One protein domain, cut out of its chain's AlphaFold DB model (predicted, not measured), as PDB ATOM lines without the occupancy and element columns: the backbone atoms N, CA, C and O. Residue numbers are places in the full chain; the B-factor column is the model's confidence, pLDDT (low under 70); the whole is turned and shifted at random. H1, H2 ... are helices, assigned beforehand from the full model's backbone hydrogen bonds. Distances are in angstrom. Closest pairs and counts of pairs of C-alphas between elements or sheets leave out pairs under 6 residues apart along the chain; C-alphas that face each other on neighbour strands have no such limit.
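This is residues 2 to 43 and 60 to 65 of the 65 residues of an uncharacterized protein of Candidatus Rokubacteria bacterium (UniProt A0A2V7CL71). Two helices make a V: H1, the longer, turns tightly at residues 21 to 24 into H2, which folds back and packs on it. At the end away from that turn, residues 39 to 40 and 62 to 63 form a short antiparallel pairing. The printed part has 48 residues, with H1 then H2, no named strand, and the class all helix. It is compact, with a radius of gyration of the C-alphas of 10.4 A and spans of 31 by 23 by 16 A.

Start with H1, residues 5 to 20, and look from it to H2, residues 25 to 35: they touch, the closest C-alphas being those of Gly 15 and Phe 25, 4.1 A apart. Their lines stand at a steep tilt of 49 degrees, opposite ways. In H1 and H2 every O i to N i+4 pair is within hydrogen-bond range.

Find C-alpha 5 at (166.007, 148.632, 103.412); from there H1 runs 22.8 A to C-alpha 20. H2 runs 15.6 A from C-alpha 25 to C-alpha 35 at (149.952, 148.313, 99.279).

The C-alphas farthest apart are those of Gly 22 and Ala 65, 31.9 A. Residues 44 to 59 are not printed; C-alphas 43 and 60 are 11.7 A apart across the cut. Residue 43 alone is under pLDDT 70.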
ATOM      1  N   LEU A   2     160.320 156.861 106.222       87.19
ATOM      2  CA  LEU A   2     160.845 156.367 104.936       87.19
ATOM      3  C   LEU A   2     160.809 154.828 104.892       87.19
ATOM      4  O   LEU A   2     160.839 154.216 105.964       87.19
ATOM      5  N   PRO A   3     160.782 154.208 103.697       89.44
ATOM      6  CA  PRO A   3     160.972 152.775 103.540       89.44
ATOM      7  C   PRO A   3     162.236 152.280 104.230       89.44
ATOM      8  O   PRO A   3     163.316 152.848 104.073       89.44
ATOM      9  N   SER A   4     162.110 151.189 104.974       89.31
ATOM     10  CA  SER A   4     163.273 150.432 105.425       89.31
ATOM     11  C   SER A   4     163.959 149.740 104.243       89.31
ATOM     12  O   SER A   4     163.339 149.449 103.217       89.31
ATOM     13  N   ARG A   5     165.235 149.382 104.417       87.00
ATOM     14  CA  ARG A   5     166.007 148.632 103.412       87.00
ATOM     15  C   ARG A   5     165.324 147.329 102.979       87.00
ATOM     16  O   ARG A   5     165.407 146.950 101.816       87.00
ATOM     17  N   GLU A   6     164.639 146.654 103.899       91.19
ATOM     18  CA  GLU A   6     163.931 145.403 103.610       91.19
ATOM     19  C   GLU A   6     162.624 145.630 102.837       91.19
ATOM     20  O   GLU A   6     162.269 144.855 101.951       91.19
ATOM     21  N   GLU A   7     161.890 146.705 103.132       93.06
ATOM     22  CA  GLU A   7     160.731 147.094 102.320       93.06
ATOM     23  C   GLU A   7     161.159 147.493 100.905       93.06
ATOM     24  O   GLU A   7     160.511 147.085  99.946       93.06
ATOM     25  N   LEU A   8     162.286 148.197 100.759       90.00
ATOM     26  CA  LEU A   8     162.846 148.542  99.452       90.00
ATOM     27  C   LEU A   8     163.275 147.304  98.673       90.00
ATOM     28  O   LEU A   8     162.891 147.157  97.518       90.00
ATOM     29  N   ARG A   9     164.003 146.373  99.300       90.75
ATOM     30  CA  ARG A   9     164.397 145.110  98.662       90.75
ATOM     31  C   ARG A   9     163.181 144.355  98.109       90.75
ATOM     32  O   ARG A   9     163.225 143.877  96.977       90.75
ATOM     33  N   ARG A  10     162.091 144.289  98.880       95.00
ATOM     34  CA  ARG A  10     160.831 143.669  98.441       95.00
ATOM     35  C   ARG A  10     160.131 144.467  97.337       95.00
ATOM     36  O   ARG A  10     159.613 143.857  96.409       95.00
ATOM     37  N   ALA A  11     160.178 145.798  97.378       93.31
ATOM     38  CA  ALA A  11     159.664 146.650  96.305       93.31
ATOM     39  C   ALA A  11     160.424 146.438  94.984       93.31
ATOM     40  O   ALA A  11     159.799 146.288  93.937       93.31
ATOM     41  N   PHE A  12     161.759 146.352  95.030       91.88
ATOM     42  CA  PHE A  12     162.585 146.010  93.867       91.88
ATOM     43  C   PHE A  12     162.222 144.631  93.313       91.88
ATOM     44  O   PHE A  12     162.022 144.490  92.110       91.88
ATOM     45  N   GLN A  13     162.077 143.629  94.185       94.88
ATOM     46  CA  GLN A  13     161.644 142.294  93.778       94.88
ATOM     47  C   GLN A  13     160.270 142.320  93.092       94.88
ATOM     48  O   GLN A  13     160.119 141.710  92.036       94.88
ATOM     49  N   ALA A  14     159.296 143.049  93.645       96.31
ATOM     50  CA  ALA A  14     157.974 143.208  93.041       96.31
ATOM     51  C   ALA A  14     158.039 143.905  91.670       96.31
ATOM     52  O   ALA A  14     157.320 143.521  90.751       96.31
ATOM     53  N   GLY A  15     158.929 144.889  91.503       94.50
ATOM     54  CA  GLY A  15     159.183 145.528  90.211       94.50
ATOM     55  C   GLY A  15     159.699 144.543  89.159       94.50
ATOM     56  O   GLY A  15     159.173 144.502  88.049       94.50
ATOM     57  N   PHE A  16     160.666 143.688  89.505       94.94
ATOM     58  CA  PHE A  16     161.153 142.652  88.584       94.94
ATOM     59  C   PHE A  16     160.089 141.595  88.267       94.94
ATOM     60  O   PHE A  16     159.899 141.258  87.105       94.94
ATOM     61  N   GLN A  17     159.323 141.150  89.266       97.50
ATOM     62  CA  GLN A  17     158.201 140.227  89.048       97.50
ATOM     63  C   GLN A  17     157.128 140.820  88.123       97.50
ATOM     64  O   GLN A  17     156.512 140.095  87.350       97.50
ATOM     65  N   SER A  18     156.911 142.137  88.184       97.44
ATOM     66  CA  SER A  18     155.994 142.836  87.282       97.44
ATOM     67  C   SER A  18     156.511 142.832  85.842       97.44
ATOM     68  O   SER A  18     155.718 142.605  84.935       97.44
ATOM     69  N   ILE A  19     157.825 142.993  85.626       96.56
ATOM     70  CA  ILE A  19     158.434 142.821  84.293       96.56
ATOM     71  C   ILE A  19     158.194 141.402  83.774       96.56
ATOM     72  O   ILE A  19     157.753 141.232  82.639       96.56
ATOM     73  N   ASP A  20     158.440 140.389  84.607       96.94
ATOM     74  CA  ASP A  20     158.244 138.985  84.225       96.94
ATOM     75  C   ASP A  20     156.778 138.682  83.865       96.94
ATOM     76  O   ASP A  20     156.501 137.831  83.019       96.94
ATOM     77  N   ALA A  21     155.832 139.403  84.476       96.75
ATOM     78  CA  ALA A  21     154.401 139.314  84.189       96.75
ATOM     79  C   ALA A  21     153.956 140.095  82.932       96.75
ATOM     80  O   ALA A  21     152.793 139.995  82.544       96.75
ATOM     81  N   GLY A  22     154.858 140.838  82.280       97.00
ATOM     82  CA  GLY A  22     154.575 141.635  81.080       97.00
ATOM     83  C   GLY A  22     154.227 143.106  81.340       97.00
ATOM     84  O   GLY A  22     153.884 143.819  80.398       97.00
ATOM     85  N   ASP A  23     154.340 143.565  82.586       96.88
ATOM     86  CA  ASP A  23     154.143 144.955  82.998       96.88
ATOM     87  C   ASP A  23     155.491 145.710  83.107       96.88
ATOM     88  O   ASP A  23     156.542 145.256  82.652       96.88
ATOM     89  N   THR A  24     155.481 146.906  83.705       94.06
ATOM     90  CA  THR A  24     156.690 147.716  83.927       94.06
ATOM     91  C   THR A  24     157.293 147.490  85.312       94.06
ATOM     92  O   THR A  24     156.602 147.144  86.269       94.06
ATOM     93  N   PHE A  25     158.586 147.780  85.468       92.88
ATOM     94  CA  PHE A  25     159.209 147.796  86.794       92.88
ATOM     95  C   PHE A  25     158.480 148.746  87.759       92.88
ATOM     96  O   PHE A  25     158.167 148.378  88.894       92.88
ATOM     97  N   ASP A  26     158.187 149.967  87.295       90.75
ATOM     98  CA  ASP A  26     157.573 151.011  88.114       90.75
ATOM     99  C   ASP A  26     156.176 150.609  88.596       90.75
ATOM    100  O   ASP A  26     155.857 150.829  89.764       90.75
ATOM    101  N   SER A  27     155.360 149.959  87.759       93.81
ATOM    102  CA  SER A  27     154.032 149.485  88.175       93.81
ATOM    103  C   SER A  27     154.114 148.511  89.348       93.81
ATOM    104  O   SER A  27     153.405 148.704  90.338       93.81
ATOM    105  N   GLY A  28     155.013 147.522  89.297       95.75
ATOM    106  CA  GLY A  28     155.211 146.572  90.396       95.75
ATOM    107  C   GLY A  28     155.759 147.233  91.658       95.75
ATOM    108  O   GLY A  28     155.213 147.061  92.751       95.75
ATOM    109  N   PHE A  29     156.800 148.051  91.500       93.69
ATOM    110  CA  PHE A  29     157.447 148.757  92.605       93.69
ATOM    111  C   PHE A  29     156.467 149.694  93.333       93.69
ATOM    112  O   PHE A  29     156.385 149.696  94.565       93.69
ATOM    113  N   TYR A  30     155.685 150.467  92.574       93.25
ATOM    114  CA  TYR A  30     154.772 151.477  93.110       93.25
ATOM    115  C   TYR A  30     153.569 150.808  93.764       93.25
ATOM    116  O   TYR A  30     153.149 151.224  94.847       93.25
ATOM    117  N   THR A  31     153.042 149.753  93.135       95.69
ATOM    118  CA  THR A  31     151.930 148.965  93.678       95.69
ATOM    119  C   THR A  31     152.315 148.347  95.015       95.69
ATOM    120  O   THR A  31     151.563 148.481  95.981       95.69
ATOM    121  N   PHE A  32     153.508 147.751  95.119       96.25
ATOM    122  CA  PHE A  32     153.982 147.177  96.375       96.25
ATOM    123  C   PHE A  32     154.088 148.233  97.483       96.25
ATOM    124  O   PHE A  32     153.477 148.072  98.540       96.25
ATOM    125  N   LEU A  33     154.800 149.340  97.240       94.69
ATOM    126  CA  LEU A  33     154.957 150.398  98.244       94.69
ATOM    127  C   LEU A  33     153.610 151.002  98.664       94.69
ATOM    128  O   LEU A  33     153.376 151.212  99.855       94.69
ATOM    129  N   THR A  34     152.699 151.202  97.712       94.88
ATOM    130  CA  THR A  34     151.336 151.675  97.990       94.88
ATOM    131  C   THR A  34     150.551 150.674  98.836       94.88
ATOM    132  O   THR A  34     149.896 151.072  99.800       94.88
ATOM    133  N   SER A  35     150.661 149.373  98.545       96.94
ATOM    134  CA  SER A  35     149.952 148.313  99.279       96.94
ATOM    135  C   SER A  35     150.363 148.200 100.751       96.94
ATOM    136  O   SER A  35     149.540 147.837 101.587       96.94
ATOM    137  N   ILE A  36     151.604 148.569 101.087       96.00
ATOM    138  CA  ILE A  36     152.100 148.599 102.474       96.00
ATOM    139  C   ILE A  36     151.997 149.999 103.115       96.00
ATOM    140  O   ILE A  36     152.545 150.241 104.196       96.00
ATOM    141  N   GLY A  37     151.275 150.919 102.462       95.69
ATOM    142  CA  GLY A  37     150.856 152.207 103.015       95.69
ATOM    143  C   GLY A  37     151.771 153.396 102.720       95.69
ATOM    144  O   GLY A  37     151.552 154.469 103.288       95.69
ATOM    145  N   TYR A  38     152.778 153.253 101.853       94.81
ATOM    146  CA  TYR A  38     153.569 154.398 101.404       94.81
ATOM    147  C   TYR A  38     152.828 155.196 100.334       94.81
ATOM    148  O   TYR A  38     152.085 154.665  99.513       94.81
ATOM    149  N   ARG A  39     153.086 156.501 100.306       92.12
ATOM    150  CA  ARG A  39     152.689 157.400  99.223       92.12
ATOM    151  C   ARG A  39     153.925 158.048  98.629       92.12
ATOM    152  O   ARG A  39     154.856 158.393  99.360       92.12
ATOM    153  N   LYS A  40     153.913 158.233  97.312       88.94
ATOM    154  CA  LYS A  40     154.959 158.953  96.591       88.94
ATOM    155  C   LYS A  40     154.718 160.461  96.691       88.94
ATOM    156  O   LYS A  40     153.594 160.932  96.548       88.94
ATOM    157  N   ARG A  41     155.774 161.227  96.955       85.62
ATOM    158  CA  ARG A  41     155.794 162.693  96.901       85.62
ATOM    159  C   ARG A  41     156.331 163.104  95.536       85.62
ATOM    160  O   ARG A  41     157.546 163.202  95.362       85.62
ATOM    161  N   ASP A  42     155.436 163.305  94.576       70.50
ATOM    162  CA  ASP A  42     155.814 163.573  93.182       70.50
ATOM    163  C   ASP A  42     156.549 164.913  92.995       70.50
ATOM    164  O   ASP A  42     157.440 165.009  92.156       70.50
ATOM    165  N   GLU A  43     156.269 165.910  93.837       67.94
ATOM    166  CA  GLU A  43     156.883 167.249  93.768       67.94
ATOM    167  C   GLU A  43     158.195 167.387  94.562       67.94
ATOM    168  O   GLU A  43     158.853 168.426  94.513       67.94
ATOM    169  N   CYS A  60     163.545 158.321  99.035       78.69
ATOM    170  CA  CYS A  60     163.259 159.551  99.773       78.69
ATOM    171  C   CYS A  60     161.944 160.237  99.371       78.69
ATOM    172  O   CYS A  60     161.460 161.101 100.102       78.69
ATOM    173  N   ARG A  61     161.348 159.877  98.228       86.06
ATOM    174  CA  ARG A  61     160.013 160.347  97.836       86.06
ATOM    175  C   ARG A  61     158.896 159.484  98.407       86.06
ATOM    176  O   ARG A  61     157.746 159.895  98.304       86.06
ATOM    177  N   TRP A  62     159.183 158.337  99.010       89.00
ATOM    178  CA  TRP A  62     158.164 157.443  99.553       89.00
ATOM    179  C   TRP A  62     158.018 157.637 101.056       89.00
ATOM    180  O   TRP A  62     158.991 157.578 101.801       89.00
ATOM    181  N   MET A  63     156.793 157.897 101.511       88.81
ATOM    182  CA  MET A  63     156.507 158.196 102.916       88.81
ATOM    183  C   MET A  63     155.229 157.490 103.374       88.81
ATOM    184  O   MET A  63     154.209 157.559 102.693       88.81
ATOM    185  N   LYS A  64     155.275 156.844 104.542       90.62
ATOM    186  CA  LYS A  64     154.095 156.386 105.302       90.62
ATOM    187  C   LYS A  64     153.965 157.206 106.586       90.62
ATOM    188  O   LYS A  64     154.983 157.728 107.052       90.62
ATOM    189  N   ALA A  65     152.751 157.356 107.119       77.56
ATOM    190  CA  ALA A  65     152.535 157.998 108.419       77.56
ATOM    191  C   ALA A  65     153.277 157.231 109.522       77.56
ATOM    192  O   ALA A  65     153.202 155.981 109.510       77.56
TER     193      ALA A  65